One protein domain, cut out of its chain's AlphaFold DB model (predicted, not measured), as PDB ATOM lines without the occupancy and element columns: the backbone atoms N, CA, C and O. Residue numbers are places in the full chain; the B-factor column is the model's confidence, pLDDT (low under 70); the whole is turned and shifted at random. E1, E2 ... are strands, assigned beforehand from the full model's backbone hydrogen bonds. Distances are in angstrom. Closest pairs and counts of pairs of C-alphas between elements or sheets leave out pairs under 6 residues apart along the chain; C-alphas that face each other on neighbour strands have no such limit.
ATOM      1  N   TRP A  56     -26.699  23.238 -35.446       93.62
ATOM      2  CA  TRP A  56     -27.047  21.863 -35.753       93.62
ATOM      3  C   TRP A  56     -26.549  20.937 -34.647       93.62
ATOM      4  O   TRP A  56     -25.332  20.808 -34.470       93.62
ATOM      5  N   PRO A  57     -27.460  20.293 -33.902       94.81
ATOM      6  CA  PRO A  57     -27.082  19.245 -32.976       94.81
ATOM      7  C   PRO A  57     -26.787  17.946 -33.717       94.81
ATOM      8  O   PRO A  57     -27.410  17.611 -34.725       94.81
ATOM      9  N   SER A  58     -25.865  17.184 -33.149       94.88
ATOM     10  CA  SER A  58     -25.718  15.758 -33.421       94.88
ATOM     11  C   SER A  58     -26.672  14.948 -32.524       94.88
ATOM     12  O   SER A  58     -27.724  15.430 -32.102       94.88
ATOM     13  N   GLN A  59     -26.307  13.706 -32.209       95.69
ATOM     14  CA  GLN A  59     -27.017  12.902 -31.226       95.69
ATOM     15  C   GLN A  59     -26.896  13.501 -29.818       95.69
ATOM     16  O   GLN A  59     -25.818  13.916 -29.381       95.69
ATOM     17  N   LEU A  60     -28.012  13.520 -29.091       97.62
ATOM     18  CA  LEU A  60     -28.042  13.775 -27.657       97.62
ATOM     19  C   LEU A  60     -27.894  12.447 -26.908       97.62
ATOM     20  O   LEU A  60     -28.738  11.562 -27.038       97.62
ATOM     21  N   ASN A  61     -26.847  12.313 -26.103       98.06
ATOM     22  CA  ASN A  61     -26.648  11.152 -25.242       98.06
ATOM     23  C   ASN A  61     -27.074  11.499 -23.819       98.06
ATOM     24  O   ASN A  61     -26.606  12.492 -23.265       98.06
ATOM     25  N   LEU A  62     -27.929  10.671 -23.225       97.81
ATOM     26  CA  LEU A  62     -28.419  10.817 -21.858       97.81
ATOM     27  C   LEU A  62     -28.124   9.554 -21.058       97.81
ATOM     28  O   LEU A  62     -28.490   8.452 -21.457       97.81
ATOM     29  N   THR A  63     -27.497   9.725 -19.899       97.44
ATOM     30  CA  THR A  63     -27.314   8.662 -18.905       97.44
ATOM     31  C   THR A  63     -27.978   9.097 -17.612       97.44
ATOM     32  O   THR A  63     -27.534  10.047 -16.975       97.44
ATOM     33  N   LEU A  64     -29.065   8.431 -17.236       95.88
ATOM     34  CA  LEU A  64     -29.924   8.816 -16.124       95.88
ATOM     35  C   LEU A  64     -29.830   7.771 -15.012       95.88
ATOM     36  O   LEU A  64     -30.148   6.598 -15.208       95.88
ATOM     37  N   ASN A  65     -29.402   8.206 -13.833       93.75
ATOM     38  CA  ASN A  65     -29.288   7.397 -12.626       93.75
ATOM     39  C   ASN A  65     -30.305   7.850 -11.566       93.75
ATOM     40  O   ASN A  65     -31.061   8.805 -11.753       93.75
ATOM     41  N   LYS A  66     -30.328   7.161 -10.416       92.12
ATOM     42  CA  LYS A  66     -31.318   7.407  -9.350       92.12
ATOM     43  C   LYS A  66     -31.351   8.861  -8.866       92.12
ATOM     44  O   LYS A  66     -32.436   9.358  -8.592       92.12
ATOM     45  N   GLN A  67     -30.190   9.510  -8.767       94.38
ATOM     46  CA  GLN A  67     -30.041  10.850  -8.175       94.38
ATOM     47  C   GLN A  67     -29.315  11.861  -9.074       94.38
ATOM     48  O   GLN A  67     -29.233  13.047  -8.759       94.38
ATOM     49  N   GLN A  68     -28.765  11.393 -10.189       95.81
ATOM     50  CA  GLN A  68     -27.966  12.208 -11.089       95.81
ATOM     51  C   GLN A  68     -28.262  11.811 -12.529       95.81
ATOM     52  O   GLN A  68     -28.506  10.637 -12.814       95.81
ATOM     53  N   GLY A  69     -28.198  12.770 -13.440       96.94
ATOM     54  CA  GLY A  69     -28.158  12.522 -14.873       96.94
ATOM     55  C   GLY A  69     -26.930  13.160 -15.497       96.94
ATOM     56  O   GLY A  69     -26.409  14.141 -14.981       96.94
ATOM     57  N   HIS A  70     -26.488  12.621 -16.621       98.25
ATOM     58  CA  HIS A  70     -25.455  13.210 -17.457       98.25
ATOM     59  C   HIS A  70     -25.981  13.349 -18.879       98.25
ATOM     60  O   HIS A  70     -26.655  12.446 -19.384       98.25
ATOM     61  N   PHE A  71     -25.644  14.460 -19.527       98.31
ATOM     62  CA  PHE A  71     -25.892  14.653 -20.945       98.31
ATOM     63  C   PHE A  71     -24.617  15.036 -21.682       98.31
ATOM     64  O   PHE A  71     -23.765  15.748 -21.151       98.31
ATOM     65  N   SER A  72     -24.519  14.598 -22.934       98.31
ATOM     66  CA  SER A  72     -23.492  15.061 -23.863       98.31
ATOM     67  C   SER A  72     -24.028  15.150 -25.285       98.31
ATOM     68  O   SER A  72     -24.880  14.359 -25.698       98.31
ATOM     69  N   SER A  73     -23.543  16.127 -26.045       97.69
ATOM     70  CA  SER A  73     -23.866  16.269 -27.463       97.69
ATOM     71  C   SER A  73     -22.813  17.102 -28.187       97.69
ATOM     72  O   SER A  73     -22.290  18.074 -27.637       97.69
ATOM     73  N   TYR A  74     -22.527  16.740 -29.435       97.56
ATOM     74  CA  TYR A  74     -21.736  17.571 -30.339       97.56
ATOM     75  C   TYR A  74     -22.634  18.523 -31.126       97.56
ATOM     76  O   TYR A  74     -23.745  18.156 -31.511       97.56
ATOM     77  N   TRP A  75     -22.133  19.723 -31.390       97.12
ATOM     78  CA  TRP A  75     -22.838  20.784 -32.095       97.12
ATOM     79  C   TRP A  75     -21.947  21.428 -33.149       97.12
ATOM     80  O   TRP A  75     -20.786  21.743 -32.890       97.12
ATOM     81  N   GLN A  76     -22.534  21.675 -34.317       96.81
ATOM     82  CA  GLN A  76     -21.976  22.531 -35.355       96.81
ATOM     83  C   GLN A  76     -22.735  23.859 -35.352       96.81
ATOM     84  O   GLN A  76     -23.946  23.890 -35.586       96.81
ATOM     85  N   VAL A  77     -22.030  24.962 -35.116       96.88
ATOM     86  CA  VAL A  77     -22.593  26.314 -35.083       96.88
ATOM     87  C   VAL A  77     -21.997  27.124 -36.233       96.88
ATOM     88  O   VAL A  77     -20.783  27.216 -36.371       96.88
ATOM     89  N   TYR A  78     -22.852  27.697 -37.076       95.12
ATOM     90  CA  TYR A  78     -22.467  28.465 -38.267       95.12
ATOM     91  C   TYR A  78     -22.501  29.978 -38.035       95.12
ATOM     92  O   TYR A  78     -21.850  30.726 -38.748       95.12
ATOM     93  N   SER A  79     -23.253  30.435 -37.037       93.94
ATOM     94  CA  SER A  79     -23.302  31.837 -36.620       93.94
ATOM     95  C   SER A  79     -23.629  31.916 -35.137       93.94
ATOM     96  O   SER A  79     -24.234  30.985 -34.600       93.94
ATOM     97  N   ASP A  80     -23.323  33.044 -34.499       93.94
ATOM     98  CA  ASP A  80     -23.683  33.322 -33.106       93.94
ATOM     99  C   ASP A  80     -25.119  32.886 -32.788       93.94
ATOM    100  O   ASP A  80     -26.088  33.381 -33.369       93.94
ATOM    101  N   SER A  81     -25.250  31.913 -31.886       95.19
ATOM    102  CA  SER A  81     -26.505  31.216 -31.614       95.19
ATOM    103  C   SER A  81     -26.645  30.870 -30.136       95.19
ATOM    104  O   SER A  81     -25.671  30.574 -29.442       95.19
ATOM    105  N   TYR A  82     -27.888  30.860 -29.656       96.25
ATOM    106  CA  TYR A  82     -28.229  30.265 -28.367       96.25
ATOM    107  C   TYR A  82     -28.518  28.779 -28.555       96.25
ATOM    108  O   TYR A  82     -29.452  28.408 -29.268       96.25
ATOM    109  N   ILE A  83     -27.727  27.943 -27.896       96.94
ATOM    110  CA  ILE A  83     -27.873  26.494 -27.891       96.94
ATOM    111  C   ILE A  83     -28.708  26.100 -26.683       96.94
ATOM    112  O   ILE A  83     -28.268  26.264 -25.546       96.94
ATOM    113  N   SER A  84     -29.921  25.608 -26.929       96.31
ATOM    114  CA  SER A  84     -30.787  25.079 -25.876       96.31
ATOM    115  C   SER A  84     -30.229  23.758 -25.354       96.31
ATOM    116  O   SER A  84     -29.889  22.869 -26.134       96.31
ATOM    117  N   LEU A  85     -30.155  23.636 -24.034       97.81
ATOM    118  CA  LEU A  85     -29.721  22.436 -23.332       97.81
ATOM    119  C   LEU A  85     -30.939  21.616 -22.885       97.81
ATOM    120  O   LEU A  85     -32.036  22.171 -22.772       97.81
ATOM    121  N   PRO A  86     -30.785  20.306 -22.632       97.44
ATOM    122  CA  PRO A  86     -31.825  19.542 -21.959       97.44
ATOM    123  C   PRO A  86     -32.001  20.027 -20.513       97.44
ATOM    124  O   PRO A  86     -31.070  20.565 -19.911       97.44
ATOM    125  N   GLY A  87     -33.198  19.825 -19.970       96.31
ATOM    126  CA  GLY A  87     -33.624  20.333 -18.668       96.31
ATOM    127  C   GLY A  87     -34.612  21.499 -18.753       96.31
ATOM    128  O   GLY A  87     -34.953  21.999 -19.826       96.31
ATOM    129  N   ASP A  88     -35.088  21.912 -17.587       95.06
ATOM    130  CA  ASP A  88     -36.056  22.992 -17.389       95.06
ATOM    131  C   ASP A  88     -35.831  23.663 -16.022       95.06
ATOM    132  O   ASP A  88     -34.791  23.469 -15.398       95.06
ATOM    133  N   ASP A  89     -36.777  24.488 -15.568       94.25
ATOM    134  CA  ASP A  89     -36.677  25.177 -14.276       94.25
ATOM    135  C   ASP A  89     -36.675  24.207 -13.073       94.25
ATOM    136  O   ASP A  89     -36.112  24.545 -12.033       94.25
ATOM    137  N   ASN A  90     -37.255  23.004 -13.200       92.81
ATOM    138  CA  ASN A  90     -37.240  21.988 -12.139       92.81
ATOM    139  C   ASN A  90     -35.934  21.185 -12.158       92.81
ATOM    140  O   ASN A  90     -35.375  20.874 -11.107       92.81
ATOM    141  N   TYR A  91     -35.448  20.855 -13.357       94.75
ATOM    142  CA  TYR A  91     -34.227  20.076 -13.571       94.75
ATOM    143  C   TYR A  91     -33.210  20.884 -14.369       94.75
ATOM    144  O   TYR A  91     -32.886  20.567 -15.516       94.75
ATOM    145  N   TRP A  92     -32.715  21.956 -13.749       96.88
ATOM    146  CA  TRP A  92     -31.747  22.839 -14.384       96.88
ATOM    147  C   TRP A  92     -30.396  22.126 -14.561       96.88
ATOM    148  O   TRP A  92     -29.890  21.546 -13.592       96.88
ATOM    149  N   PRO A  93     -29.778  22.164 -15.757       97.75
ATOM    150  CA  PRO A  93     -28.480  21.544 -15.980       97.75
ATOM    151  C   PRO A  93     -27.381  22.281 -15.208       97.75
ATOM    152  O   PRO A  93     -27.258  23.506 -15.251       97.75
ATOM    153  N   GLN A  94     -26.549  21.512 -14.521       97.31
ATOM    154  CA  GLN A  94     -25.416  21.960 -13.721       97.31
ATOM    155  C   GLN A  94     -24.109  21.405 -14.291       97.31
ATOM    156  O   GLN A  94     -24.117  20.569 -15.193       97.31
ATOM    157  N   ASN A  95     -22.975  21.897 -13.783       97.50
ATOM    158  CA  ASN A  95     -21.635  21.471 -14.210       97.50
ATOM    159  C   ASN A  95     -21.455  21.465 -15.740       97.50
ATOM    160  O   ASN A  95     -20.779  20.604 -16.301       97.50
ATOM    161  N   VAL A  96     -22.084  22.429 -16.423       98.38
ATOM    162  CA  VAL A  96     -22.072  22.480 -17.883       98.38
ATOM    163  C   VAL A  96     -20.702  22.923 -18.376       98.38
ATOM    164  O   VAL A  96     -20.135  23.912 -17.902       98.38
ATOM    165  N   SER A  97     -20.183  22.197 -19.359       98.38
ATOM    166  CA  SER A  97     -18.933  22.508 -20.032       98.38
ATOM    167  C   SER A  97     -19.090  22.499 -21.548       98.38
ATOM    168  O   SER A  97     -19.923  21.788 -22.110       98.38
ATOM    169  N   VAL A  98     -18.276  23.322 -22.198       98.31
ATOM    170  CA  VAL A  98     -18.135  23.434 -23.648       98.31
ATOM    171  C   VAL A  98     -16.664  23.206 -23.953       98.31
ATOM    172  O   VAL A  98     -15.819  23.974 -23.494       98.31
ATOM    173  N   ASN A  99     -16.347  22.144 -24.694       97.50
ATOM    174  CA  ASN A  99     -14.966  21.733 -24.973       97.50
ATOM    175  C   ASN A  99     -14.122  21.685 -23.682       97.50
ATOM    176  O   ASN A  99     -13.051  22.283 -23.608       97.50
ATOM    177  N   ASN A 100     -14.663  21.042 -22.639       95.25
ATOM    178  CA  ASN A 100     -14.051  20.874 -21.313       95.25
ATOM    179  C   ASN A 100     -13.869  22.156 -20.475       95.25
ATOM    180  O   ASN A 100     -13.415  22.075 -19.336       95.25
ATOM    181  N   ASN A 101     -14.289  23.320 -20.973       97.56
ATOM    182  CA  ASN A 101     -14.282  24.573 -20.217       97.56
ATOM    183  C   ASN A 101     -15.663  24.844 -19.620       97.56
ATOM    184  O   ASN A 101     -16.672  24.643 -20.294       97.56
ATOM    185  N   ARG A 102     -15.736  25.318 -18.369       97.31
ATOM    186  CA  ARG A 102     -17.029  25.637 -17.735       97.31
ATOM    187  C   ARG A 102     -17.777  26.698 -18.540       97.31
ATOM    188  O   ARG A 102     -17.194  27.711 -18.921       97.31
ATOM    189  N   ALA A 103     -19.071  26.480 -18.734       97.00
ATOM    190  CA  ALA A 103     -19.945  27.389 -19.456       97.00
ATOM    191  C   ALA A 103     -21.033  27.953 -18.538       97.00
ATOM    192  O   ALA A 103     -21.550  27.269 -17.655       97.00
ATOM    193  N   ILE A 104     -21.392  29.216 -18.766       96.31
ATOM    194  CA  ILE A 104     -22.483  29.876 -18.051       96.31
ATOM    195  C   ILE A 104     -23.792  29.522 -18.749       96.31
ATOM    196  O   ILE A 104     -23.993  29.865 -19.915       96.31
ATOM    197  N   VAL A 105     -24.688  28.860 -18.021       98.00
ATOM    198  CA  VAL A 105     -26.042  28.563 -18.493       98.00
ATOM    199  C   VAL A 105     -26.960  29.726 -18.145       98.00
ATOM    200  O   VAL A 105     -26.991  30.195 -17.011       98.00
ATOM    201  N   THR A 106     -27.733  30.176 -19.125       97.19
ATOM    202  CA  THR A 106     -28.696  31.273 -18.995       97.19
ATOM    203  C   THR A 106     -30.081  30.813 -19.429       97.19
ATOM    204  O   THR A 106     -30.217  29.840 -20.168       97.19
ATOM    205  N   LYS A 107     -31.131  31.507 -18.985       96.44
ATOM    206  CA  LYS A 107     -32.492  31.250 -19.462       96.44
ATOM    207  C   LYS A 107     -32.722  31.993 -20.774       96.44
ATOM    208  O   LYS A 107     -32.639  33.217 -20.814       96.44
ATOM    209  N   HIS A 108     -33.060  31.267 -21.833       95.88
ATOM    210  CA  HIS A 108     -33.422  31.841 -23.128       95.88
ATOM    211  C   HIS A 108     -34.666  31.131 -23.668       95.88
ATOM    212  O   HIS A 108     -34.684  29.910 -23.794       95.88
ATOM    213  N   LYS A 109     -35.723  31.894 -23.977       91.19
ATOM    214  CA  LYS A 109     -37.020  31.365 -24.454       91.19
ATOM    215  C   LYS A 109     -37.594  30.248 -23.558       91.19
ATOM    216  O   LYS A 109     -38.069  29.236 -24.060       91.19
ATOM    217  N   ASN A 110     -37.555  30.452 -22.237       90.50
ATOM    218  CA  ASN A 110     -38.012  29.505 -21.206       90.50
ATOM    219  C   ASN A 110     -37.271  28.156 -21.152       90.50
ATOM    220  O   ASN A 110     -37.802  27.186 -20.622       90.50
ATOM    221  N   SER A 111     -36.036  28.083 -21.645       94.06
ATOM    222  CA  SER A 111     -35.203  26.882 -21.515       94.06
ATOM    223  C   SER A 111     -33.763  27.248 -21.142       94.06
ATOM    224  O   SER A 111     -33.324  28.365 -21.450       94.06
ATOM    225  N   PRO A 112     -33.019  26.342 -20.484       97.69
ATOM    226  CA  PRO A 112     -31.595  26.531 -20.246       97.69
ATOM    227  C   PRO A 112     -30.854  26.589 -21.582       97.69
ATOM    228  O   PRO A 112     -31.109  25.798 -22.491       97.69
ATOM    229  N   ALA A 113     -29.947  27.548 -21.723       97.88
ATOM    230  CA  ALA A 113     -29.204  27.760 -22.951       97.88
ATOM    231  C   ALA A 113     -27.817  28.346 -22.700       97.88
ATOM    232  O   ALA A 113     -27.576  29.048 -21.717       97.88
ATOM    233  N   ILE A 114     -26.926  28.112 -23.658       97.88
ATOM    234  CA  ILE A 114     -25.600  28.728 -23.721       97.88
ATOM    235  C   ILE A 114     -25.461  29.509 -25.024       97.88
ATOM    236  O   ILE A 114     -25.963  29.084 -26.065       97.88
ATOM    237  N   LYS A 115     -24.798  30.664 -24.980       97.56
ATOM    238  CA  LYS A 115     -24.491  31.442 -26.183       97.56
ATOM    239  C   LYS A 115     -23.141  30.991 -26.732       97.56
ATOM    240  O   LYS A 115     -22.155  31.036 -26.003       97.56
ATOM    241  N   LEU A 116     -23.105  30.578 -27.994       97.12
ATOM    242  CA  LEU A 116     -21.891  30.147 -28.688       97.12
ATOM    243  C   LEU A 116     -21.730  30.922 -29.994       97.12
ATOM    244  O   LEU A 116     -22.722  31.230 -30.656       97.12
ATOM    245  N   SER A 117     -20.485  31.224 -30.350       96.12
ATOM    246  CA  SER A 117     -20.117  31.743 -31.668       96.12
ATOM    247  C   SER A 117     -20.083  30.620 -32.708       96.12
ATOM    248  O   SER A 117     -20.325  29.458 -32.385       96.12
ATOM    249  N   ALA A 118     -19.766  30.943 -33.962       95.75
ATOM    250  CA  ALA A 118     -19.506  29.920 -34.973       95.75
ATOM    251  C   ALA A 118     -18.349  28.990 -34.548       95.75
ATOM    252  O   ALA A 118     -17.325  29.453 -34.041       95.75
ATOM    253  N   GLY A 119     -18.517  27.681 -34.746       96.88
ATOM    254  CA  GLY A 119     -17.539  26.668 -34.357       96.88
ATOM    255  C   GLY A 119     -18.129  25.275 -34.131       96.88
ATOM    256  O   GLY A 119     -19.330  25.041 -34.276       96.88
ATOM    257  N   GLN A 120     -17.249  24.345 -33.764       97.88
ATOM    258  CA  GLN A 120     -17.591  22.988 -33.341       97.88
ATOM    259  C   GLN A 120     -17.439  22.857 -31.832       97.88
ATOM    260  O   GLN A 120     -16.416  23.244 -31.260       97.88
ATOM    261  N   TYR A 121     -18.456  22.287 -31.192       98.25
ATOM    262  CA  TYR A 121     -18.514  22.206 -29.742       98.25
ATOM    263  C   TYR A 121     -18.949  20.829 -29.273       98.25
ATOM    264  O   TYR A 121     -19.912  20.262 -29.779       98.25
ATOM    265  N   HIS A 122     -18.269  20.326 -28.253       98.31
ATOM    266  CA  HIS A 122     -18.735  19.244 -27.411       98.31
ATOM    267  C   HIS A 122     -19.303  19.849 -26.130       98.31
ATOM    268  O   HIS A 122     -18.582  20.496 -25.368       98.31
ATOM    269  N   ILE A 123     -20.603  19.671 -25.921       98.44
ATOM    270  CA  ILE A 123     -21.314  20.198 -24.762       98.44
ATOM    271  C   ILE A 123     -21.649  19.037 -23.849       98.44
ATOM    272  O   ILE A 123     -22.215  18.037 -24.295       98.44
ATOM    273  N   GLN A 124     -21.333  19.192 -22.571       98.56
ATOM    274  CA  GLN A 124     -21.623  18.202 -21.544       98.56
ATOM    275  C   GLN A 124     -22.179  18.885 -20.309       98.56
ATOM    276  O   GLN A 124     -21.878  20.049 -20.051       98.56
ATOM    277  N   GLY A 125     -22.945  18.153 -19.517       98.31
ATOM    278  CA  GLY A 125     -23.396  18.639 -18.226       98.31
ATOM    279  C   GLY A 125     -24.120  17.570 -17.440       98.31
ATOM    280  O   GLY A 125     -24.251  16.419 -17.864       98.31
ATOM    281  N   GLU A 126     -24.580  17.968 -16.269       98.19
ATOM    282  CA  GLU A 126     -25.159  17.074 -15.286       98.19
ATOM    283  C   GLU A 126     -26.501  17.598 -14.797       98.19
ATOM    284  O   GLU A 126     -26.797  18.788 -14.850       98.19
ATOM    285  N   PHE A 127     -27.311  16.691 -14.282       97.81
ATOM    286  CA  PHE A 127     -28.542  16.994 -13.577       97.81
ATOM    287  C   PHE A 127     -28.463  16.393 -12.186       97.81
ATOM    288  O   PHE A 127     -27.892  15.316 -12.015       97.81
ATOM    289  N   PHE A 128     -29.097  17.047 -11.220       96.19
ATOM    290  CA  PHE A 128     -29.207  16.550  -9.856       96.19
ATOM    291  C   PHE A 128     -30.670  16.545  -9.437       96.19
ATOM    292  O   PHE A 128     -31.373  17.540  -9.600       96.19
ATOM    293  N   TRP A 129     -31.123  15.417  -8.900       95.25
ATOM    294  CA  TRP A 129     -32.489  15.231  -8.421       95.25
ATOM    295  C   TRP A 129     -32.515  14.257  -7.238       95.25
ATOM    296  O   TRP A 129     -31.671  13.368  -7.146       95.25
ATOM    297  N   PRO A 130     -33.490  14.360  -6.323       91.81
ATOM    298  CA  PRO A 130     -33.616  13.411  -5.214       91.81
ATOM    299  C   PRO A 130     -34.054  12.014  -5.683       91.81
ATOM    300  O   PRO A 130     -33.674  11.003  -5.092       91.81
ATOM    301  N   LYS A 131     -34.847  11.964  -6.758       90.69
ATOM    302  CA  LYS A 131     -35.344  10.762  -7.430       90.69
ATOM    303  C   LYS A 131     -35.413  11.049  -8.926       90.69
ATOM    304  O   LYS A 131     -35.711  12.179  -9.305       90.69
ATOM    305  N   ILE A 132     -35.159  10.034  -9.748       90.62
ATOM    306  CA  ILE A 132     -35.305  10.136 -11.201       90.62
ATOM    307  C   ILE A 132     -36.702  10.675 -11.567       90.62
ATOM    308  O   ILE A 132     -37.693  10.181 -11.013       90.62
ATOM    309  N   PRO A 133     -36.790  11.690 -12.441       92.81
ATOM    310  CA  PRO A 133     -38.070  12.256 -12.830       92.81
ATOM    311  C   PRO A 133     -38.857  11.326 -13.753       92.81
ATOM    312  O   PRO A 133     -38.291  10.439 -14.389       92.81
ATOM    313  N   ASP A 134     -40.161  11.573 -13.866       91.12
ATOM    314  CA  ASP A 134     -41.023  10.865 -14.821       91.12
ATOM    315  C   ASP A 134     -40.817  11.373 -16.259       91.12
ATOM    316  O   ASP A 134     -41.004  10.635 -17.228       91.12
ATOM    317  N   SER A 135     -40.397  12.633 -16.414       93.94
ATOM    318  CA  SER A 135     -40.015  13.205 -17.701       93.94
ATOM    319  C   SER A 135     -38.854  14.194 -17.590       93.94
ATOM    320  O   SER A 135     -38.609  14.787 -16.541       93.94
ATOM    321  N   LEU A 136     -38.121  14.362 -18.692       95.44
ATOM    322  CA  LEU A 136     -37.038  15.334 -18.824       95.44
ATOM    323  C   LEU A 136     -37.231  16.148 -20.104       95.44
ATOM    324  O   LEU A 136     -37.343  15.589 -21.196       95.44
ATOM    325  N   SER A 137     -37.240  17.472 -19.981       96.25
ATOM    326  CA  SER A 137     -37.309  18.382 -21.125       96.25
ATOM    327  C   SER A 137     -36.061  18.248 -22.010       96.25
ATOM    328  O   SER A 137     -34.935  18.222 -21.514       96.25
ATOM    329  N   ILE A 138     -36.244  18.167 -23.329       96.25
ATOM    330  CA  ILE A 138     -35.161  18.080 -24.321       96.25
ATOM    331  C   ILE A 138     -35.275  19.206 -25.362       96.25
ATOM    332  O   ILE A 138     -36.380  19.665 -25.659       96.25
ATOM    333  N   PRO A 139     -34.161  19.660 -25.968       94.19
ATOM    334  CA  PRO A 139     -34.203  20.717 -26.975       94.19
ATOM    335  C   PRO A 139     -35.053  20.342 -28.190       94.19
ATOM    336  O   PRO A 139     -35.011  19.203 -28.661       94.19
ATOM    337  N   LYS A 140     -35.754  21.326 -28.768       90.81
ATOM    338  CA  LYS A 140     -36.568  21.147 -29.985       90.81
ATOM    339  C   LYS A 140     -35.773  20.663 -31.187       90.81
ATOM    340  O   LYS A 140     -36.308  19.943 -32.018       90.81
ATOM    341  N   GLN A 141     -34.510  21.063 -31.266       88.31
ATOM    342  CA  GLN A 141     -33.609  20.685 -32.346       88.31
ATOM    343  C   GLN A 141     -33.090  19.240 -32.223       88.31
ATOM    344  O   GLN A 141     -32.395  18.783 -33.123       88.31
ATOM    345  N   THR A 142     -33.402  18.512 -31.144       90.81
ATOM    346  CA  THR A 142     -32.934  17.131 -30.948       90.81
ATOM    347  C   THR A 142     -33.563  16.202 -31.984       90.81
ATOM    348  O   THR A 142     -34.742  15.872 -31.884       90.81
ATOM    349  N   GLY A 143     -32.775  15.776 -32.974       87.50
ATOM    350  CA  GLY A 143     -33.205  14.800 -33.983       87.50
ATOM    351  C   GLY A 143     -32.887  13.353 -33.600       87.50
ATOM    352  O   GLY A 143     -33.700  12.463 -33.822       87.50
ATOM    353  N   LEU A 144     -31.718  13.123 -32.996       92.94
ATOM    354  CA  LEU A 144     -31.249  11.804 -32.571       92.94
ATOM    355  C   LEU A 144     -31.001  11.796 -31.066       92.94
ATOM    356  O   LEU A 144     -30.417  12.736 -30.524       92.94
ATOM    357  N   ILE A 145     -31.416  10.721 -30.400       95.06
ATOM    358  CA  ILE A 145     -31.273  10.575 -28.956       95.06
ATOM    359  C   ILE A 145     -30.885   9.142 -28.585       95.06
ATOM    360  O   ILE A 145     -31.448   8.180 -29.100       95.06
ATOM    361  N   ALA A 146     -29.924   9.006 -27.678       95.94
ATOM    362  CA  ALA A 146     -29.574   7.741 -27.046       95.94
ATOM    363  C   ALA A 146     -29.751   7.886 -25.539       95.94
ATOM    364  O   ALA A 146     -29.221   8.820 -24.935       95.94
ATOM    365  N   VAL A 147     -30.512   6.975 -24.935       95.75
ATOM    366  CA  VAL A 147     -30.893   7.068 -23.525       95.75
ATOM    367  C   VAL A 147     -30.518   5.784 -22.807       95.75
ATOM    368  O   VAL A 147     -30.947   4.696 -23.178       95.75
ATOM    369  N   THR A 148     -29.754   5.925 -21.731       95.25
ATOM    370  CA  THR A 148     -29.485   4.857 -20.770       95.25
ATOM    371  C   THR A 148     -30.106   5.233 -19.433       95.25
ATOM    372  O   THR A 148     -29.817   6.301 -18.899       95.25
ATOM    373  N   VAL A 149     -30.944   4.360 -18.878       93.81
ATOM    374  CA  VAL A 149     -31.600   4.553 -17.578       93.81
ATOM    375  C   VAL A 149     -31.152   3.440 -16.644       93.81
ATOM    376  O   VAL A 149     -31.339   2.267 -16.953       93.81
ATOM    377  N   LEU A 150     -30.540   3.788 -15.510       92.19
ATOM    378  CA  LEU A 150     -30.050   2.827 -14.510       92.19
ATOM    379  C   LEU A 150     -29.169   1.715 -15.122       92.19
ATOM    380  O   LEU A 150     -29.294   0.543 -14.775       92.19
ATOM    381  N   GLY A 151     -28.306   2.085 -16.074       90.75
ATOM    382  CA  GLY A 151     -27.426   1.159 -16.799       90.75
ATOM    383  C   GLY A 151     -28.098   0.349 -17.916       90.75
ATOM    384  O   GLY A 151     -27.414  -0.379 -18.630       90.75
ATOM    385  N   LYS A 152     -29.415   0.483 -18.116       90.44
ATOM    386  CA  LYS A 152     -30.159  -0.184 -19.190       90.44
ATOM    387  C   LYS A 152     -30.341   0.748 -20.387       90.44
ATOM    388  O   LYS A 152     -30.891   1.839 -20.253       90.44
ATOM    389  N   ASN A 153     -29.919   0.296 -21.565       91.44
ATOM    390  CA  ASN A 153     -30.132   1.024 -22.815       91.44
ATOM    391  C   ASN A 153     -31.613   0.974 -23.235       91.44
ATOM    392  O   ASN A 153     -32.209  -0.107 -23.286       91.44
ATOM    393  N   ILE A 154     -32.196   2.132 -23.546       90.12
ATOM    394  CA  ILE A 154     -33.580   2.278 -24.003       90.12
ATOM    395  C   ILE A 154     -33.572   2.481 -25.519       90.12
ATOM    396  O   ILE A 154     -33.249   3.558 -26.012       90.12
ATOM    397  N   LEU A 155     -33.942   1.437 -26.266       85.12
ATOM    398  CA  LEU A 155     -33.869   1.430 -27.736       85.12
ATOM    399  C   LEU A 155     -34.907   2.340 -28.409       85.12
ATOM    400  O   LEU A 155     -34.698   2.800 -29.526       85.12
ATOM    401  N   SER A 156     -36.043   2.578 -27.755       85.44
ATOM    402  CA  SER A 156     -37.146   3.371 -28.311       85.44
ATOM    403  C   SER A 156     -37.708   4.314 -27.243       85.44
ATOM    404  O   SER A 156     -38.759   4.034 -26.662       85.44
ATOM    405  N   PRO A 157     -36.988   5.408 -26.926       89.75
ATOM    406  CA  PRO A 157     -37.442   6.382 -25.943       89.75
ATOM    407  C   PRO A 157     -38.741   7.054 -26.402       89.75
ATOM    408  O   PRO A 157     -38.888   7.434 -27.563       89.75
ATOM    409  N   THR A 158     -39.693   7.231 -25.482       90.56
ATOM    410  CA  THR A 158     -40.941   7.942 -25.788       90.56
ATOM    411  C   THR A 158     -40.720   9.443 -25.656       90.56
ATOM    412  O   THR A 158     -40.453   9.937 -24.563       90.56
ATOM    413  N   ILE A 159     -40.868  10.180 -26.756       91.81
ATOM    414  CA  ILE A 159     -40.760  11.641 -26.772       91.81
ATOM    415  C   ILE A 159     -42.117  12.236 -27.140       91.81
ATOM    416  O   ILE A 159     -42.682  11.903 -28.179       91.81
ATOM    417  N   LYS A 160     -42.638  13.130 -26.299       90.94
ATOM    418  CA  LYS A 160     -43.867  13.894 -26.565       90.94
ATOM    419  C   LYS A 160     -43.662  15.335 -26.129       90.94
ATOM    420  O   LYS A 160     -43.153  15.565 -25.039       90.94
ATOM    421  N   ASN A 161     -44.048  16.299 -26.966       91.44
ATOM    422  CA  ASN A 161     -43.957  17.735 -26.660       91.44
ATOM    423  C   ASN A 161     -42.560  18.180 -26.187       91.44
ATOM    424  O   ASN A 161     -42.438  18.951 -25.240       91.44
ATOM    425  N   ASN A 162     -41.504  17.663 -26.828       92.69
ATOM    426  CA  ASN A 162     -40.108  17.918 -26.446       92.69
ATOM    427  C   ASN A 162     -39.763  17.493 -25.011       92.69
ATOM    428  O   ASN A 162     -38.849  18.037 -24.402       92.69
ATOM    429  N   GLN A 163     -40.468  16.495 -24.486       94.19
ATOM    430  CA  GLN A 163     -40.138  15.833 -23.235       94.19
ATOM    431  C   GLN A 163     -39.847  14.364 -23.501       94.19
ATOM    432  O   GLN A 163     -40.612  13.680 -24.186       94.19
ATOM    433  N   LEU A 164     -38.741  13.888 -22.943       94.62
ATOM    434  CA  LEU A 164     -38.420  12.478 -22.829       94.62
ATOM    435  C   LEU A 164     -39.211  11.901 -21.656       94.62
ATOM    436  O   LEU A 164     -38.978  12.290 -20.516       94.62
ATOM    437  N   TRP A 165     -40.124  10.976 -21.932       92.81
ATOM    438  CA  TRP A 165     -40.902  10.268 -20.919       92.81
ATOM    439  C   TRP A 165     -40.177   8.996 -20.493       92.81
ATOM    440  O   TRP A 165     -39.815   8.168 -21.331       92.81
ATOM    441  N   LEU A 166     -39.990   8.836 -19.187       88.44
ATOM    442  CA  LEU A 166     -39.263   7.734 -18.570       88.44
ATOM    443  C   LEU A 166     -40.287   6.781 -17.955       88.44
ATOM    444  O   LEU A 166     -40.861   7.052 -16.902       88.44
TER     445      LEU A 166
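AT A GLANCE: This is residues 56 to 166 of the 215 residues of an uncharacterized protein of methanotrophic endosymbiont of Bathymodiolus puteoserpentis (Logatchev) (UniProt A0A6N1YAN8). What does the model look like? A wide, twisted sheet of six strands, E4, E7, E2, E1, E9 and E10, makes a wall, and two small three-stranded sheets, E3, E6, E5 and E8, E12, E11, stand over the same face of it, as a sandwich whose second layer is broken in two. The sheet E3, E6, E5 is over the end of the wall with E4, E7 and E2, and the sheet E8, E12, E11 is over its E1 and E9 part. What is it made of? The 111 printed residues hold no named helix and twelve named strands, E1 to E12 in order along the chain; the class is all strand, the large sheet is mixed in the order E4, E7, E2, E1, E9, E10, and the small ones are all antiparallel. The whole is compact, with a radius of gyration of the C-alphas of 13.1 A and spans of 35 by 25 by 25 A.

HOW THE PARTS SIT: What do the first strands do? E1, residues 56 to 64, and E2, residues 68 to 77, form a hairpin, antiparallel at 172 degrees, with N 61 and O 72 2.9 A apart, within hydrogen-bond range. On the other side of E2, E7, residues 119 to 128, is antiparallel at 165 degrees, with N 73 and O 123 at 2.9 A. E4, residues 94 to 98, is an edge strand antiparallel to E7, with N 97 and O 124 at 2.8 A. What lies on the other side of E1? E9, residues 144 to 149, is parallel to E1 at 8 degrees, with N 62 and O 146 at 2.8 A. E9 and E10, residues 152 to 154, form a hairpin, with N 154 and O 147 at 2.9 A, and E10 is the other edge strand. How are the two small sheets paired? E6, residues 111 to 116, is staggered: its residues 113 to 116 pair with E3, residues 81 to 84, with N 83 and O 114 at 2.8 A, and its residues 111 to 113 pair with E5, residues 106 to 108, with N 106 and O 113 at 2.8 A. E12, residues 163 to 165, is the inner strand between E8, residues 135 to 137, with N 164 and O 136 at 2.8 A, and E11, residues 158 to 160, with N 165 and O 158 at 2.8 A. Which strands stay apart? E1 and E8, E6 and E12, and E4 and E10 are among the pairs that are apart.

IN THESE COORDINATES: Where does the printed part begin? E1 begins at C-alpha 56, at (-27.047, 21.863, -35.753), and is 23.7 A long. Which strands are longest by residues? E2 and E7 have 10 residues each, and are 28.3 A and 29.0 A long; E7 begins at C-alpha 119, at (-17.539, 26.668, -34.357). How long are E9, E6 and E4, and where does E12 end? E9 is 16.7 A, E6 15.5 A and E4 12.4 A long, and E12 ends at C-alpha 165, at (-40.902, 10.268, -20.919).

THE WHOLE: How large is it? The two C-alphas farthest apart are those of Tyr 78 and Pro 130, at 38.0 A. Are there cuts or long links? The printed part has no cut, and no link is long; those from E3 to E4, E4 to E5, E7 to E8 and E8 to E9 are short, and the rest are tight. How confident is the model? The mean pLDDT of the printed part is 95.0, and no printed residue is under 70.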